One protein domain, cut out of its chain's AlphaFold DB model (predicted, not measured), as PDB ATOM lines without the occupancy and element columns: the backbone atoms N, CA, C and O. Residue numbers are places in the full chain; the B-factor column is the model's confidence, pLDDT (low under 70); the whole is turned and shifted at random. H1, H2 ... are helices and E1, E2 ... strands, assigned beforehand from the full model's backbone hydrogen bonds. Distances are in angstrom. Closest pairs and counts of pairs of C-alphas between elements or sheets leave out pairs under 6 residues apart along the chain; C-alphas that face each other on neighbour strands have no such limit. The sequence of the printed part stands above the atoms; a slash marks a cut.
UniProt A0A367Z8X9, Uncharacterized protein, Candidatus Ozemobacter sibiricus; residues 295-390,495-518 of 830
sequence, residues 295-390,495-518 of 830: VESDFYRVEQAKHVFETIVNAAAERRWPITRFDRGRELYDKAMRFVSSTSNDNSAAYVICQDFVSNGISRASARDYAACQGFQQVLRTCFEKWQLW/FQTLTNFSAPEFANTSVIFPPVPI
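AT A GLANCE: This is residues 295 to 390 and 495 to 518 of the 830 residues of an uncharacterized protein of Candidatus Ozemobacter sibiricus (UniProt A0A367Z8X9). One long helix, H2, runs through the middle; H3 and H4 pack on its second half and H5 crosses its first half, while the hairpin of strands E2 and E3 runs lengthwise along another side. The short helix H1 packs lightly on H5, and the short strand E1 lies far out, just after H5. The printed part has 120 residues, with H1, H2, H3, H4, H5, E1, E2 and E3 in that order along the chain. E2 and E3 make an antiparallel sheet of two strands, and the class is mixed, helices and strands. The whole is compact, with a radius of gyration of the C-alphas of 14.2 A and spans of 44 by 33 by 25 A.

HOW THE PARTS SIT: H1, residues 296 to 299, only just touches H5, residues 374 to 386, with 3 pairs of C-alphas within 8 A, the closest those of Glu 296 and Leu 380, 7.3 A apart. H2, residues 303 to 318, touches H3, residues 329 to 342, at a shallow tilt of 27 degrees, the same way; their closest C-alphas are those of Ala 317 and Ala 336, 5.4 A. H2 touches H4, residues 349 to 360, at a steep tilt of 54 degrees, opposite ways, closest at Ala 316 and Ala 350, C-alphas 4.5 A apart. H3 and H4 touch at a steep tilt of 53 degrees, opposite ways, with C-alphas 336 and 354 closest at 5.2 A. With residues 375 to 380 alone, H5 touches H2 at a steep tilt of 52 degrees, opposite ways; the closest C-alphas are those of Phe 309 and Phe 376, 5.9 A. H4 and H5 touch about perpendicular, at 74 degrees, with C-alphas 353 and 375 closest at 6.6 A. Helix packing is mostly crossed. E2, residues 495 to 500, and E3, residues 505 to 513, form a hairpin, with N 495 and O 509 at 2.9 A and N 497 and O 507 at 3.1 A, within hydrogen-bond range. The closest C-alphas of H2 and E3 are those of Val 308 and Phe 513, 7.0 A; those of H4 and E2 are Ala 349 and Leu 498, 5.7 A. E1, residues 388 to 390, pairs with no named strand. In H2, H3, H4 and H5 every O i to N i+4 pair is within hydrogen-bond range; H1 is too short for one.

IN THESE COORDINATES: H1 begins at C-alpha 296, (-46.504, -51.694, 22.910). H2 is 22.2 A long, H3 20.3 A, H5 18.6 A and H4 16.1 A. E2 is 15.2 A and E3 23.8 A, ending at C-alpha 513, (-30.938, -44.632, 25.993).

THE WHOLE: The C-alphas farthest apart, those of Ser 344 and Trp 390, are 46.1 A apart. Residues 391 to 494 are not printed, and C-alphas 390 and 495 are 24.1 A apart across this cut. The link from H4 to H5 is long. Mean pLDDT of the printed part is 76.8; it is under 70 at residue 295 and residues 321 to 322, 362 to 367 and 495 to 509.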
ATOM      1  N   VAL A 295     -48.165 -54.687  26.318       64.81
ATOM      2  CA  VAL A 295     -48.542 -54.235  24.971       64.81
ATOM      3  C   VAL A 295     -47.746 -52.978  24.637       64.81
ATOM      4  O   VAL A 295     -47.557 -52.118  25.493       64.81
ATOM      5  N   GLU A 296     -47.296 -52.841  23.389       72.50
ATOM      6  CA  GLU A 296     -46.504 -51.694  22.910       72.50
ATOM      7  C   GLU A 296     -47.118 -50.334  23.303       72.50
ATOM      8  O   GLU A 296     -46.406 -49.407  23.696       72.50
ATOM      9  N   SER A 297     -48.452 -50.251  23.331       72.12
ATOM     10  CA  SER A 297     -49.193 -49.052  23.723       72.12
ATOM     11  C   SER A 297     -48.970 -48.581  25.159       72.12
ATOM     12  O   SER A 297     -49.167 -47.401  25.453       72.12
ATOM     13  N   ASP A 298     -48.543 -49.467  26.058       70.12
ATOM     14  CA  ASP A 298     -48.231 -49.097  27.437       70.12
ATOM     15  C   ASP A 298     -46.986 -48.201  27.534       70.12
ATOM     16  O   ASP A 298     -46.847 -47.427  28.486       70.12
ATOM     17  N   PHE A 299     -46.110 -48.251  26.525       77.31
ATOM     18  CA  PHE A 299     -44.829 -47.543  26.501       77.31
ATOM     19  C   PHE A 299     -44.872 -46.230  25.715       77.31
ATOM     20  O   PHE A 299     -43.928 -45.444  25.779       77.31
ATOM     21  N   TYR A 300     -45.998 -45.906  25.069       78.12
ATOM     22  CA  TYR A 300     -46.165 -44.656  24.312       78.12
ATOM     23  C   TYR A 300     -45.991 -43.390  25.153       78.12
ATOM     24  O   TYR A 300     -45.725 -42.309  24.629       78.12
ATOM     25  N   ARG A 301     -46.126 -43.508  26.476       74.50
ATOM     26  CA  ARG A 301     -46.008 -42.387  27.413       74.50
ATOM     27  C   ARG A 301     -44.650 -42.302  28.112       74.50
ATOM     28  O   ARG A 301     -44.464 -41.369  28.882       74.50
ATOM     29  N   VAL A 302     -43.717 -43.215  27.839       77.81
ATOM     30  CA  VAL A 302     -42.380 -43.204  28.450       77.81
ATOM     31  C   VAL A 302     -41.564 -42.035  27.894       77.81
ATOM     32  O   VAL A 302     -41.231 -41.989  26.710       77.81
ATOM     33  N   GLU A 303     -41.231 -41.077  28.757       78.94
ATOM     34  CA  GLU A 303     -40.581 -39.820  28.371       78.94
ATOM     35  C   GLU A 303     -39.169 -40.011  27.807       78.94
ATOM     36  O   GLU A 303     -38.771 -39.312  26.878       78.94
ATOM     37  N   GLN A 304     -38.439 -41.008  28.301       82.50
ATOM     38  CA  GLN A 304     -37.112 -41.384  27.818       82.50
ATOM     39  C   GLN A 304     -37.162 -41.879  26.364       82.50
ATOM     40  O   GLN A 304     -36.342 -41.467  25.544       82.50
ATOM     41  N   ALA A 305     -38.160 -42.701  26.015       83.31
ATOM     42  CA  ALA A 305     -38.355 -43.189  24.649       83.31
ATOM     43  C   ALA A 305     -38.755 -42.047  23.702       83.31
ATOM     44  O   ALA A 305     -38.200 -41.917  22.608       83.31
ATOM     45  N   LYS A 306     -39.658 -41.161  24.148       86.06
ATOM     46  CA  LYS A 306     -40.031 -39.949  23.404       86.06
ATOM     47  C   LYS A 306     -38.833 -39.040  23.158       86.06
ATOM     48  O   LYS A 306     -38.675 -38.545  22.052       86.06
ATOM     49  N   HIS A 307     -37.986 -38.843  24.165       86.50
ATOM     50  CA  HIS A 307     -36.797 -38.008  24.057       86.50
ATOM     51  C   HIS A 307     -35.820 -38.531  23.000       86.50
ATOM     52  O   HIS A 307     -35.285 -37.749  22.214       86.50
ATOM     53  N   VAL A 308     -35.594 -39.848  22.947       86.69
ATOM     54  CA  VAL A 308     -34.739 -40.444  21.910       86.69
ATOM     55  C   VAL A 308     -35.358 -40.278  20.525       86.69
ATOM     56  O   VAL A 308     -34.664 -39.852  19.605       86.69
ATOM     57  N   PHE A 309     -36.661 -40.512  20.376       87.38
ATOM     58  CA  PHE A 309     -37.337 -40.263  19.103       87.38
ATOM     59  C   PHE A 309     -37.247 -38.788  18.672       87.38
ATOM     60  O   PHE A 309     -36.855 -38.500  17.544       87.38
ATOM     61  N   GLU A 310     -37.484 -37.842  19.584       88.25
ATOM     62  CA  GLU A 310     -37.303 -36.403  19.344       88.25
ATOM     63  C   GLU A 310     -35.857 -36.062  18.955       88.25
ATOM     64  O   GLU A 310     -35.632 -35.221  18.087       88.25
ATOM     65  N   THR A 311     -34.868 -36.739  19.544       86.38
ATOM     66  CA  THR A 311     -33.447 -36.590  19.192       86.38
ATOM     67  C   THR A 311     -33.185 -37.003  17.743       86.38
ATOM     68  O   THR A 311     -32.521 -36.275  17.005       86.38
ATOM     69  N   ILE A 312     -33.753 -38.135  17.318       84.25
ATOM     70  CA  ILE A 312     -33.636 -38.648  15.948       84.25
ATOM     71  C   ILE A 312     -34.308 -37.689  14.955       84.25
ATOM     72  O   ILE A 312     -33.718 -37.361  13.927       84.25
ATOM     73  N   VAL A 313     -35.500 -37.176  15.275       87.00
ATOM     74  CA  VAL A 313     -36.214 -36.207  14.424       87.00
ATOM     75  C   VAL A 313     -35.453 -34.879  14.326       87.00
ATOM     76  O   VAL A 313     -35.327 -34.329  13.234       87.00
ATOM     77  N   ASN A 314     -34.883 -34.376  15.429       86.50
ATOM     78  CA  ASN A 314     -34.035 -33.176  15.407       86.50
ATOM     79  C   ASN A 314     -32.805 -33.372  14.507       86.50
ATOM     80  O   ASN A 314     -32.501 -32.501  13.691       86.50
ATOM     81  N   ALA A 315     -32.123 -34.514  14.626       81.50
ATOM     82  CA  ALA A 315     -30.961 -34.848  13.804       81.50
ATOM     83  C   ALA A 315     -31.319 -34.979  12.317       81.50
ATOM     84  O   ALA A 315     -30.585 -34.485  11.459       81.50
ATOM     85  N   ALA A 316     -32.473 -35.580  12.013       80.88
ATOM     86  CA  ALA A 316     -32.997 -35.690  10.656       80.88
ATOM     87  C   ALA A 316     -33.305 -34.310  10.051       80.88
ATOM     88  O   ALA A 316     -32.878 -34.028   8.930       80.88
ATOM     89  N   ALA A 317     -33.972 -33.429  10.801       84.19
ATOM     90  CA  ALA A 317     -34.323 -32.087  10.338       84.19
ATOM     91  C   ALA A 317     -33.092 -31.184  10.115       84.19
ATOM     92  O   ALA A 317     -33.110 -30.333   9.229       84.19
ATOM     93  N   GLU A 318     -32.013 -31.375  10.886       81.75
ATOM     94  CA  GLU A 318     -30.744 -30.644  10.720       81.75
ATOM     95  C   GLU A 318     -29.753 -31.322   9.755       81.75
ATOM     96  O   GLU A 318     -28.733 -30.722   9.415       81.75
ATOM     97  N   ARG A 319     -30.026 -32.563   9.314       75.50
ATOM     98  CA  ARG A 319     -29.100 -33.430   8.550       75.50
ATOM     99  C   ARG A 319     -27.711 -33.552   9.184       75.50
ATOM    100  O   ARG A 319     -26.703 -33.629   8.483       75.50
ATOM    101  N   ARG A 320     -27.638 -33.526  10.514       72.06
ATOM    102  CA  ARG A 320     -26.367 -33.433  11.235       72.06
ATOM    103  C   ARG A 320     -26.418 -34.145  12.581       72.06
ATOM    104  O   ARG A 320     -27.418 -34.086  13.290       72.06
ATOM    105  N   TRP A 321     -25.281 -34.738  12.947       68.19
ATOM    106  CA  TRP A 321     -24.989 -35.218  14.293       68.19
ATOM    107  C   TRP A 321     -23.610 -34.712  14.757       68.19
ATOM    108  O   TRP A 321     -22.652 -34.822  13.987       68.19
ATOM    109  N   PRO A 322     -23.460 -34.171  15.981       69.44
ATOM    110  CA  PRO A 322     -24.508 -33.863  16.957       69.44
ATOM    111  C   PRO A 322     -25.408 -32.698  16.504       69.44
ATOM    112  O   PRO A 322     -25.002 -31.861  15.696       69.44
ATOM    113  N   ILE A 323     -26.630 -32.658  17.041       75.69
ATOM    114  CA  ILE A 323     -27.600 -31.577  16.814       75.69
ATOM    115  C   ILE A 323     -27.121 -30.257  17.428       75.69
ATOM    116  O   ILE A 323     -26.475 -30.236  18.475       75.69
ATOM    117  N   THR A 324     -27.462 -29.146  16.784       79.38
ATOM    118  CA  THR A 324     -27.129 -27.793  17.252       79.38
ATOM    119  C   THR A 324     -28.166 -27.242  18.224       79.38
ATOM    120  O   THR A 324     -27.813 -26.507  19.146       79.38
ATOM    121  N   ARG A 325     -29.439 -27.621  18.056       84.06
ATOM    122  CA  ARG A 325     -30.540 -27.217  18.934       84.06
ATOM    123  C   ARG A 325     -31.517 -28.374  19.141       84.06
ATOM    124  O   ARG A 325     -31.950 -29.005  18.180       84.06
ATOM    125  N   PHE A 326     -31.887 -28.626  20.396       87.50
ATOM    126  CA  PHE A 326     -32.897 -29.625  20.745       87.50
ATOM    127  C   PHE A 326     -34.274 -28.977  20.887       87.50
ATOM    128  O   PHE A 326     -34.514 -28.256  21.853       87.50
ATOM    129  N   ASP A 327     -35.180 -29.269  19.955       87.44
ATOM    130  CA  ASP A 327     -36.565 -28.791  19.990       87.44
ATOM    131  C   ASP A 327     -37.526 -29.923  20.392       87.44
ATOM    132  O   ASP A 327     -37.290 -31.090  20.073       87.44
ATOM    133  N   ARG A 328     -38.622 -29.595  21.094       86.50
ATOM    134  CA  ARG A 328     -39.648 -30.554  21.565       86.50
ATOM    135  C   ARG A 328     -41.046 -30.135  21.126       86.50
ATOM    136  O   ARG A 328     -41.310 -28.951  20.919       86.50
ATOM    137  N   GLY A 329     -41.966 -31.098  21.057       82.56
ATOM    138  CA  GLY A 329     -43.392 -30.838  20.834       82.56
ATOM    139  C   GLY A 329     -43.646 -29.946  19.616       82.56
ATOM    140  O   GLY A 329     -43.256 -30.285  18.499       82.56
ATOM    141  N   ARG A 330     -44.284 -28.787  19.827       83.31
ATOM    142  CA  ARG A 330     -44.648 -27.867  18.739       83.31
ATOM    143  C   ARG A 330     -43.438 -27.296  17.995       83.31
ATOM    144  O   ARG A 330     -43.481 -27.203  16.774       83.31
ATOM    145  N   GLU A 331     -42.373 -26.944  18.709       86.81
ATOM    146  CA  GLU A 331     -41.174 -26.364  18.090       86.81
ATOM    147  C   GLU A 331     -40.495 -27.369  17.155       86.81
ATOM    148  O   GLU A 331     -40.088 -27.020  16.046       86.81
ATOM    149  N   LEU A 332     -40.461 -28.643  17.560       88.56
ATOM    150  CA  LEU A 332     -39.951 -29.727  16.724       88.56
ATOM    151  C   LEU A 332     -40.829 -29.959  15.490       88.56
ATOM    152  O   LEU A 332     -40.306 -30.190  14.403       88.56
ATOM    153  N   TYR A 333     -42.153 -29.857  15.640       88.31
ATOM    154  CA  TYR A 333     -43.091 -29.959  14.520       88.31
ATOM    155  C   TYR A 333     -42.835 -28.877  13.475       88.31
ATOM    156  O   TYR A 333     -42.693 -29.182  12.292       88.31
ATOM    157  N   ASP A 334     -42.705 -27.622  13.905       88.25
ATOM    158  CA  ASP A 334     -42.451 -26.510  12.990       88.25
ATOM    159  C   ASP A 334     -41.075 -26.651  12.307       88.25
ATOM    160  O   ASP A 334     -40.933 -26.337  11.122       88.25
ATOM    161  N   LYS A 335     -40.072 -27.187  13.014       89.06
ATOM    162  CA  LYS A 335     -38.742 -27.494  12.462       89.06
ATOM    163  C   LYS A 335     -38.777 -28.608  11.412       89.06
ATOM    164  O   LYS A 335     -38.247 -28.421  10.317       89.06
ATOM    165  N   ALA A 336     -39.437 -29.728  11.705       88.69
ATOM    166  CA  ALA A 336     -39.589 -30.846  10.774       88.69
ATOM    167  C   ALA A 336     -40.427 -30.459   9.541       88.69
ATOM    168  O   ALA A 336     -40.067 -30.800   8.416       88.69
ATOM    169  N   MET A 337     -41.493 -29.673   9.721       88.69
ATOM    170  CA  MET A 337     -42.332 -29.183   8.622       88.69
ATOM    171  C   MET A 337     -41.555 -28.257   7.679       88.69
ATOM    172  O   MET A 337     -41.654 -28.396   6.460       88.69
ATOM    173  N   ARG A 338     -40.733 -27.340   8.216       88.94
ATOM    174  CA  ARG A 338     -39.852 -26.492   7.390       88.94
ATOM    175  C   ARG A 338     -38.919 -27.342   6.539       88.94
ATOM    176  O   ARG A 338     -38.825 -27.109   5.336       88.94
ATOM    177  N   PHE A 339     -38.298 -28.354   7.139       86.88
ATOM    178  CA  PHE A 339     -37.439 -29.286   6.420       86.88
ATOM    179  C   PHE A 339     -38.179 -29.975   5.265       86.88
ATOM    180  O   PHE A 339     -37.756 -29.844   4.117       86.88
ATOM    181  N   VAL A 340     -39.315 -30.618   5.556       87.31
ATOM    182  CA  VAL A 340     -40.173 -31.303   4.573       87.31
ATOM    183  C   VAL A 340     -40.572 -30.373   3.425       87.31
ATOM    184  O   VAL A 340     -40.474 -30.759   2.267       87.31
ATOM    185  N   SER A 341     -40.959 -29.129   3.726       86.75
ATOM    186  CA  SER A 341     -41.380 -28.155   2.708       86.75
ATOM    187  C   SER A 341     -40.240 -27.604   1.840       86.75
ATOM    188  O   SER A 341     -40.489 -27.092   0.754       86.75
ATOM    189  N   SER A 342     -38.997 -27.671   2.331       83.81
ATOM    190  CA  SER A 342     -37.819 -27.050   1.704       83.81
ATOM    191  C   SER A 342     -36.934 -28.027   0.928       83.81
ATOM    192  O   SER A 342     -36.103 -27.599   0.128       83.81
ATOM    193  N   THR A 343     -37.067 -29.332   1.172       78.25
ATOM    194  CA  THR A 343     -36.198 -30.337   0.553       78.25
ATOM    195  C   THR A 343     -36.715 -30.785  -0.808       78.25
ATOM    196  O   THR A 343     -37.901 -31.033  -0.985       78.25
ATOM    197  N   SER A 344     -35.804 -30.956  -1.767       72.50
ATOM    198  CA  SER A 344     -36.102 -31.488  -3.103       72.50
ATOM    199  C   SER A 344     -35.949 -33.011  -3.213       72.50
ATOM    200  O   SER A 344     -36.169 -33.562  -4.285       72.50
ATOM    201  N   ASN A 345     -35.516 -33.685  -2.140       75.75
ATOM    202  CA  ASN A 345     -35.298 -35.135  -2.108       75.75
ATOM    203  C   ASN A 345     -36.250 -35.807  -1.108       75.75
ATOM    204  O   ASN A 345     -35.916 -35.984   0.072       75.75
ATOM    205  N   ASP A 346     -37.425 -36.167  -1.611       74.81
ATOM    206  CA  ASP A 346     -38.499 -36.888  -0.923       74.81
ATOM    207  C   ASP A 346     -38.178 -38.374  -0.668       74.81
ATOM    208  O   ASP A 346     -38.808 -39.019   0.165       74.81
ATOM    209  N   ASN A 347     -37.134 -38.907  -1.301       70.50
ATOM    210  CA  ASN A 347     -36.654 -40.274  -1.079       70.50
ATOM    211  C   ASN A 347     -35.572 -40.372   0.014       70.50
ATOM    212  O   ASN A 347     -35.058 -41.456   0.295       70.50
ATOM    213  N   SER A 348     -35.190 -39.252   0.641       70.56
ATOM    214  CA  SER A 348     -34.180 -39.263   1.704       70.56
ATOM    215  C   SER A 348     -34.725 -39.819   3.026       70.56
ATOM    216  O   SER A 348     -35.843 -39.503   3.422       70.56
ATOM    217  N   ALA A 349     -33.922 -40.588   3.777       72.06
ATOM    218  CA  ALA A 349     -34.350 -41.098   5.089       72.06
ATOM    219  C   ALA A 349     -34.702 -39.966   6.069       72.06
ATOM    220  O   ALA A 349     -35.656 -40.078   6.832       72.06
ATOM    221  N   ALA A 350     -33.976 -38.844   6.003       77.44
ATOM    222  CA  ALA A 350     -34.295 -37.641   6.763       77.44
ATOM    223  C   ALA A 350     -35.686 -37.080   6.412       77.44
ATOM    224  O   ALA A 350     -36.413 -36.657   7.310       77.44
ATOM    225  N   TYR A 351     -36.075 -37.107   5.129       82.06
ATOM    226  CA  TYR A 351     -37.424 -36.733   4.701       82.06
ATOM    227  C   TYR A 351     -38.465 -37.711   5.220       82.06
ATOM    228  O   TYR A 351     -39.428 -37.258   5.817       82.06
ATOM    229  N   VAL A 352     -38.252 -39.024   5.092       80.38
ATOM    230  CA  VAL A 352     -39.200 -40.037   5.589       80.38
ATOM    231  C   VAL A 352     -39.430 -39.903   7.100       80.38
ATOM    232  O   VAL A 352     -40.577 -39.903   7.537       80.38
ATOM    233  N   ILE A 353     -38.369 -39.705   7.893       82.88
ATOM    234  CA  ILE A 353     -38.462 -39.512   9.352       82.88
ATOM    235  C   ILE A 353     -39.220 -38.221   9.697       82.88
ATOM    236  O   ILE A 353     -40.117 -38.234  10.541       82.88
ATOM    237  N   CYS A 354     -38.885 -37.097   9.050       86.25
ATOM    238  CA  CYS A 354     -39.576 -35.829   9.300       86.25
ATOM    239  C   CYS A 354     -41.029 -35.859   8.800       86.25
ATOM    240  O   CYS A 354     -41.905 -35.297   9.451       86.25
ATOM    241  N   GLN A 355     -41.298 -36.528   7.678       85.75
ATOM    242  CA  GLN A 355     -42.630 -36.681   7.098       85.75
ATOM    243  C   GLN A 355     -43.519 -37.566   7.974       85.75
ATOM    244  O   GLN A 355     -44.675 -37.208   8.187       85.75
ATOM    245  N   ASP A 356     -42.999 -38.675   8.513       85.25
ATOM    246  CA  ASP A 356     -43.697 -39.516   9.496       85.25
ATOM    247  C   ASP A 356     -44.059 -38.693  10.742       85.25
ATOM    248  O   ASP A 356     -45.224 -38.641  11.133       85.25
ATOM    249  N   PHE A 357     -43.102 -37.935  11.288       87.31
ATOM    250  CA  PHE A 357     -43.345 -37.057  12.436       87.31
ATOM    251  C   PHE A 357     -44.395 -35.968  12.159       87.31
ATOM    252  O   PHE A 357     -45.260 -35.714  12.992       87.31
ATOM    253  N   VAL A 358     -44.352 -35.326  10.989       87.12
ATOM    254  CA  VAL A 358     -45.299 -34.264  10.602       87.12
ATOM    255  C   VAL A 358     -46.699 -34.815  10.306       87.12
ATOM    256  O   VAL A 358     -47.689 -34.144  10.595       87.12
ATOM    257  N   SER A 359     -46.788 -36.013   9.722       85.00
ATOM    258  CA  SER A 359     -48.064 -36.622   9.315       85.00
ATOM    259  C   SER A 359     -48.771 -37.311  10.478       85.00
ATOM    260  O   SER A 359     -49.995 -37.248  10.569       85.00
ATOM    261  N   ASN A 360     -48.002 -37.957  11.360       82.56
ATOM    262  CA  ASN A 360     -48.519 -38.858  12.389       82.56
ATOM    263  C   ASN A 360     -48.252 -38.374  13.820       82.56
ATOM    264  O   ASN A 360     -48.898 -38.849  14.755       82.56
ATOM    265  N   GLY A 361     -47.328 -37.435  14.029       72.50
ATOM    266  CA  GLY A 361     -47.189 -36.745  15.309       72.50
ATOM    267  C   GLY A 361     -48.370 -35.798  15.498       72.50
ATOM    268  O   GLY A 361     -48.741 -35.082  14.566       72.50
ATOM    269  N   ILE A 362     -49.000 -35.791  16.679       65.62
ATOM    270  CA  ILE A 362     -50.188 -34.954  16.911       65.62
ATOM    271  C   ILE A 362     -49.836 -33.474  16.697       65.62
ATOM    272  O   ILE A 362     -49.202 -32.814  17.522       65.62
ATOM    273  N   SER A 363     -50.280 -32.946  15.557       55.88
ATOM    274  CA  SER A 363     -50.155 -31.541  15.206       55.88
ATOM    275  C   SER A 363     -51.197 -30.713  15.973       55.88
ATOM    276  O   SER A 363     -52.377 -31.051  16.012       55.88
ATOM    277  N   ARG A 364     -50.747 -29.580  16.534       49.88
ATOM    278  CA  ARG A 364     -51.536 -28.421  17.037       49.88
ATOM    279  C   ARG A 364     -51.877 -28.303  18.530       49.88
ATOM    280  O   ARG A 364     -52.250 -27.201  18.914       49.88
ATOM    281  N   ALA A 365     -51.641 -29.289  19.391       48.44
ATOM    282  CA  ALA A 365     -51.694 -29.089  20.849       48.44
ATOM    283  C   ALA A 365     -50.437 -29.664  21.510       48.44
ATOM    284  O   ALA A 365     -49.806 -30.552  20.953       48.44
ATOM    285  N   SER A 366     -50.060 -29.174  22.689       53.41
ATOM    286  CA  SER A 366     -48.875 -29.559  23.484       53.41
ATOM    287  C   SER A 366     -48.759 -31.054  23.862       53.41
ATOM    288  O   SER A 366     -47.893 -31.428  24.655       53.41
ATOM    289  N   ALA A 367     -49.612 -31.921  23.320       59.53
ATOM    290  CA  ALA A 367     -49.645 -33.349  23.581       59.53
ATOM    291  C   ALA A 367     -48.543 -34.066  22.777       59.53
ATOM    292  O   ALA A 367     -48.701 -34.346  21.593       59.53
ATOM    293  N   ARG A 368     -47.412 -34.359  23.433       75.31
ATOM    294  CA  ARG A 368     -46.298 -35.191  22.926       75.31
ATOM    295  C   ARG A 368     -46.726 -36.661  22.817       75.31
ATOM    296  O   ARG A 368     -46.304 -37.493  23.627       75.31
ATOM    297  N   ASP A 369     -47.622 -36.944  21.879       78.50
ATOM    298  CA  ASP A 369     -48.115 -38.280  21.551       78.50
ATOM    299  C   ASP A 369     -47.597 -38.697  20.170       78.50
ATOM    300  O   ASP A 369     -47.880 -38.056  19.154       78.50
ATOM    301  N   TYR A 370     -46.796 -39.758  20.169       84.69
ATOM    302  CA  TYR A 370     -46.099 -40.283  18.996       84.69
ATOM    303  C   TYR A 370     -46.578 -41.691  18.630       84.69
ATOM    304  O   TYR A 370     -45.969 -42.336  17.784       84.69
ATOM    305  N   ALA A 371     -47.675 -42.165  19.233       83.44
ATOM    306  CA  ALA A 371     -48.194 -43.524  19.069       83.44
ATOM    307  C   ALA A 371     -48.405 -43.952  17.601       83.44
ATOM    308  O   ALA A 371     -48.256 -45.129  17.272       83.44
ATOM    309  N   ALA A 372     -48.750 -43.003  16.724       83.44
ATOM    310  CA  ALA A 372     -48.994 -43.247  15.302       83.44
ATOM    311  C   ALA A 372     -47.736 -43.130  14.414       83.44
ATOM    312  O   ALA A 372     -47.803 -43.480  13.238       83.44
ATOM    313  N   CYS A 373     -46.605 -42.642  14.941       84.50
ATOM    314  CA  CYS A 373     -45.358 -42.506  14.182       84.50
ATOM    315  C   CYS A 373     -44.671 -43.870  14.039       84.50
ATOM    316  O   CYS A 373     -44.333 -44.509  15.042       84.50
ATOM    317  N   GLN A 374     -44.394 -44.300  12.808       83.12
ATOM    318  CA  GLN A 374     -43.691 -45.563  12.554       83.12
ATOM    319  C   GLN A 374     -42.265 -45.549  13.118       83.12
ATOM    320  O   GLN A 374     -41.811 -46.549  13.677       83.12
ATOM    321  N   GLY A 375     -41.575 -44.405  13.048       80.25
ATOM    322  CA  GLY A 375     -40.240 -44.251  13.627       80.25
ATOM    323  C   GLY A 375     -40.233 -44.390  15.153       80.25
ATOM    324  O   GLY A 375     -39.293 -44.944  15.721       80.25
ATOM    325  N   PHE A 376     -41.304 -43.960  15.829       85.19
ATOM    326  CA  PHE A 376     -41.445 -44.121  17.278       85.19
ATOM    327  C   PHE A 376     -41.725 -45.576  17.670       85.19
ATOM    328  O   PHE A 376     -41.115 -46.088  18.607       85.19
ATOM    329  N   GLN A 377     -42.580 -46.272  16.917       85.44
ATOM    330  CA  GLN A 377     -42.816 -47.709  17.097       85.44
ATOM    331  C   GLN A 377     -41.527 -48.520  16.891       85.44
ATOM    332  O   GLN A 377     -41.224 -49.432  17.658       85.44
ATOM    333  N   GLN A 378     -40.700 -48.152  15.905       81.69
ATOM    334  CA  GLN A 378     -39.396 -48.786  15.695       81.69
ATOM    335  C   GLN A 378     -38.442 -48.555  16.876       81.69
ATOM    336  O   GLN A 378     -37.793 -49.501  17.319       81.69
ATOM    337  N   VAL A 379     -38.399 -47.333  17.426       85.06
ATOM    338  CA  VAL A 379     -37.657 -47.032  18.662       85.06
ATOM    339  C   VAL A 379     -38.115 -47.946  19.802       85.06
ATOM    340  O   VAL A 379     -37.274 -48.567  20.447       85.06
ATOM    341  N   LEU A 380     -39.426 -48.100  20.010       85.69
ATOM    342  CA  LEU A 380     -39.969 -48.960  21.066       85.69
ATOM    343  C   LEU A 380     -39.652 -50.441  20.863       85.69
ATOM    344  O   LEU A 380     -39.317 -51.118  21.830       85.69
ATOM    345  N   ARG A 381     -39.683 -50.949  19.627       84.38
ATOM    346  CA  ARG A 381     -39.262 -52.330  19.334       84.38
ATOM    347  C   ARG A 381     -37.795 -52.557  19.682       84.38
ATOM    348  O   ARG A 381     -37.487 -53.523  20.372       84.38
ATOM    349  N   THR A 382     -36.909 -51.640  19.289       85.12
ATOM    350  CA  THR A 382     -35.490 -51.700  19.678       85.12
ATOM    351  C   THR A 382     -35.325 -51.641  21.197       85.12
ATOM    352  O   THR A 382     -34.497 -52.359  21.754       85.12
ATOM    353  N   CYS A 383     -36.129 -50.828  21.883       85.06
ATOM    354  CA  CYS A 383     -36.161 -50.802  23.338       85.06
ATOM    355  C   CYS A 383     -36.598 -52.151  23.929       85.06
ATOM    356  O   CYS A 383     -35.918 -52.654  24.810       85.06
ATOM    357  N   PHE A 384     -37.665 -52.785  23.440       84.31
ATOM    358  CA  PHE A 384     -38.117 -54.089  23.947       84.31
ATOM    359  C   PHE A 384     -37.123 -55.226  23.705       84.31
ATOM    360  O   PHE A 384     -37.056 -56.159  24.501       84.31
ATOM    361  N   GLU A 385     -36.344 -55.158  22.627       84.81
ATOM    362  CA  GLU A 385     -35.283 -56.129  22.347       84.81
ATOM    363  C   GLU A 385     -34.083 -55.978  23.287       84.81
ATOM    364  O   GLU A 385     -33.443 -56.973  23.629       84.81
ATOM    365  N   LYS A 386     -33.762 -54.741  23.690       86.12
ATOM    366  CA  LYS A 386     -32.534 -54.429  24.435       86.12
ATOM    367  C   LYS A 386     -32.733 -54.210  25.926       86.12
ATOM    368  O   LYS A 386     -31.806 -54.489  26.677       86.12
ATOM    369  N   TRP A 387     -33.905 -53.741  26.351       86.19
ATOM    370  CA  TRP A 387     -34.163 -53.419  27.745       86.19
ATOM    371  C   TRP A 387     -34.022 -54.643  28.638       86.19
ATOM    372  O   TRP A 387     -34.616 -55.707  28.418       86.19
ATOM    373  N   GLN A 388     -33.295 -54.430  29.720       86.69
ATOM    374  CA  GLN A 388     -33.259 -55.322  30.856       86.69
ATOM    375  C   GLN A 388     -33.926 -54.624  32.032       86.69
ATOM    376  O   GLN A 388     -33.592 -53.496  32.390       86.69
ATOM    377  N   LEU A 389     -34.894 -55.300  32.640       84.31
ATOM    378  CA  LEU A 389     -35.474 -54.868  33.896       84.31
ATOM    379  C   LEU A 389     -34.502 -55.214  35.017       84.31
ATOM    380  O   LEU A 389     -34.283 -56.393  35.304       84.31
ATOM    381  N   TRP A 390     -33.991 -54.185  35.677       85.06
ATOM    382  CA  TRP A 390     -33.230 -54.299  36.909       85.06
ATOM    383  C   TRP A 390     -34.117 -53.969  38.091       85.06
ATOM    384  O   TRP A 390     -34.884 -53.006  38.066       85.06
ATOM    385  N   PHE A 495     -28.671 -46.339  15.533       67.56
ATOM    386  CA  PHE A 495     -29.698 -46.247  14.504       67.56
ATOM    387  C   PHE A 495     -29.024 -45.884  13.188       67.56
ATOM    388  O   PHE A 495     -28.258 -44.921  13.112       67.56
ATOM    389  N   GLN A 496     -29.302 -46.655  12.141       61.50
ATOM    390  CA  GLN A 496     -28.818 -46.328  10.809       61.50
ATOM    391  C   GLN A 496     -29.628 -45.157  10.260       61.50
ATOM    392  O   GLN A 496     -30.810 -45.286   9.949       61.50
ATOM    393  N   THR A 497     -28.978 -44.006  10.132       53.59
ATOM    394  CA  THR A 497     -29.539 -42.828   9.468       53.59
ATOM    395  C   THR A 497     -28.745 -42.576   8.191       53.59
ATOM    396  O   THR A 497     -27.529 -42.392   8.241       53.59
ATOM    397  N   LEU A 498     -29.407 -42.589   7.029       49.94
ATOM    398  CA  LEU A 498     -28.780 -42.204   5.758       49.94
ATOM    399  C   LEU A 498     -28.465 -40.706   5.790       49.94
ATOM    400  O   LEU A 498     -29.378 -39.891   5.924       49.94
ATOM    401  N   THR A 499     -27.185 -40.351   5.666       50.72
ATOM    402  CA  THR A 499     -26.730 -38.955   5.795       50.72
ATOM    403  C   THR A 499     -26.380 -38.285   4.470       50.72
ATOM    404  O   THR A 499     -26.348 -37.058   4.417       50.72
ATOM    405  N   ASN A 500     -26.204 -39.040   3.378       43.41
ATOM    406  CA  ASN A 500     -25.914 -38.466   2.063       43.41
ATOM    407  C   ASN A 500     -26.351 -39.390   0.907       43.41
ATOM    408  O   ASN A 500     -26.310 -40.609   1.048       43.41
ATOM    409  N   PHE A 501     -26.785 -38.824  -0.228       43.97
ATOM    410  CA  PHE A 501     -27.245 -39.592  -1.409       43.97
ATOM    411  C   PHE A 501     -26.299 -39.515  -2.614       43.97
ATOM    412  O   PHE A 501     -26.447 -40.295  -3.549       43.97
ATOM    413  N   SER A 502     -25.311 -38.615  -2.609       48.00
ATOM    414  CA  SER A 502     -24.263 -38.601  -3.642       48.00
ATOM    415  C   SER A 502     -23.235 -39.727  -3.456       48.00
ATOM    416  O   SER A 502     -22.548 -40.091  -4.404       48.00
ATOM    417  N   ALA A 503     -23.168 -40.299  -2.250       44.59
ATOM    418  CA  ALA A 503     -22.511 -41.556  -1.906       44.59
ATOM    419  C   ALA A 503     -23.251 -42.129  -0.680       44.59
ATOM    420  O   ALA A 503     -23.479 -41.361   0.258       44.59
ATOM    421  N   PRO A 504     -23.676 -43.409  -0.665       44.44
ATOM    422  CA  PRO A 504     -24.410 -43.989   0.457       44.44
ATOM    423  C   PRO A 504     -23.480 -44.167   1.663       44.44
ATOM    424  O   PRO A 504     -22.921 -45.236   1.895       44.44
ATOM    425  N   GLU A 505     -23.309 -43.100   2.435       47.47
ATOM    426  CA  GLU A 505     -22.683 -43.150   3.749       47.47
ATOM    427  C   GLU A 505     -23.781 -43.335   4.804       47.47
ATOM    428  O   GLU A 505     -24.597 -42.448   5.092       47.47
ATOM    429  N   PHE A 506     -23.825 -44.543   5.365       52.47
ATOM    430  CA  PHE A 506     -24.587 -44.823   6.572       52.47
ATOM    431  C   PHE A 506     -23.849 -44.180   7.742       52.47
ATOM    432  O   PHE A 506     -22.755 -44.614   8.098       52.47
ATOM    433  N   ALA A 507     -24.442 -43.155   8.354       52.81
ATOM    434  CA  ALA A 507     -23.978 -42.726   9.659       52.81
ATOM    435  C   ALA A 507     -24.731 -43.549  10.701       52.81
ATOM    436  O   ALA A 507     -25.962 -43.488  10.799       52.81
ATOM    437  N   ASN A 508     -23.981 -44.325  11.477       61.06
ATOM    438  CA  ASN A 508     -24.499 -44.923  12.694       61.06
ATOM    439  C   ASN A 508     -24.696 -43.794  13.705       61.06
ATOM    440  O   ASN A 508     -23.733 -43.283  14.282       61.06
ATOM    441  N   THR A 509     -25.947 -43.386  13.909       63.94
ATOM    442  CA  THR A 509     -26.281 -42.464  14.989       63.94
ATOM    443  C   THR A 509     -26.324 -43.272  16.270       63.94
ATOM    444  O   THR A 509     -27.300 -43.963  16.565       63.94
ATOM    445  N   SER A 510     -25.220 -43.217  17.003       72.69
ATOM    446  CA  SER A 510     -25.103 -43.870  18.294       72.69
ATOM    447  C   SER A 510     -25.869 -43.073  19.339       72.69
ATOM    448  O   SER A 510     -25.481 -41.953  19.681       72.69
ATOM    449  N   VAL A 511     -26.962 -43.641  19.836       75.75
ATOM    450  CA  VAL A 511     -27.797 -43.038  20.874       75.75
ATOM    451  C   VAL A 511     -27.645 -43.841  22.158       75.75
ATOM    452  O   VAL A 511     -27.673 -45.074  22.156       75.75
ATOM    453  N   ILE A 512     -27.473 -43.124  23.264       81.31
ATOM    454  CA  ILE A 512     -27.532 -43.694  24.606       81.31
ATOM    455  C   ILE A 512     -28.972 -43.532  25.081       81.31
ATOM    456  O   ILE A 512     -29.458 -42.407  25.215       81.31
ATOM    457  N   PHE A 513     -29.655 -44.650  25.309       83.69
ATOM    458  CA  PHE A 513     -30.938 -44.632  25.993       83.69
ATOM    459  C   PHE A 513     -30.690 -44.444  27.487       83.69
ATOM    460  O   PHE A 513     -29.970 -45.253  28.069       83.69
ATOM    461  N   PRO A 514     -31.251 -43.397  28.115       80.94
ATOM    462  CA  PRO A 514     -31.157 -43.244  29.558       80.94
ATOM    463  C   PRO A 514     -32.000 -44.321  30.260       80.94
ATOM    464  O   PRO A 514     -32.978 -44.803  29.676       80.94
ATOM    465  N   PRO A 515     -31.677 -44.655  31.521       82.50
ATOM    466  CA  PRO A 515     -32.455 -45.626  32.274       82.50
ATOM    467  C   PRO A 515     -33.888 -45.121  32.479       82.50
ATOM    468  O   PRO A 515     -34.127 -43.920  32.659       82.50
ATOM    469  N   VAL A 516     -34.849 -46.043  32.458       83.12
ATOM    470  CA  VAL A 516     -36.275 -45.741  32.640       83.12
ATOM    471  C   VAL A 516     -36.710 -46.202  34.029       83.12
ATOM    472  O   VAL A 516     -36.877 -47.407  34.224       83.12
ATOM    473  N   PRO A 517     -36.909 -45.300  35.005       80.69
ATOM    474  CA  PRO A 517     -37.435 -45.693  36.303       80.69
ATOM    475  C   PRO A 517     -38.832 -46.307  36.155       80.69
ATOM    476  O   PRO A 517     -39.673 -45.804  35.409       80.69
ATOM    477  N   ILE A 518     -39.089 -47.401  36.876       79.62
ATOM    478  CA  ILE A 518     -40.431 -47.977  36.958       79.62
ATOM    479  C   ILE A 518     -41.160 -47.331  38.133       79.62
ATOM    480  O   ILE A 518     -40.978 -47.723  39.292       79.62
TER     481      ILE A 518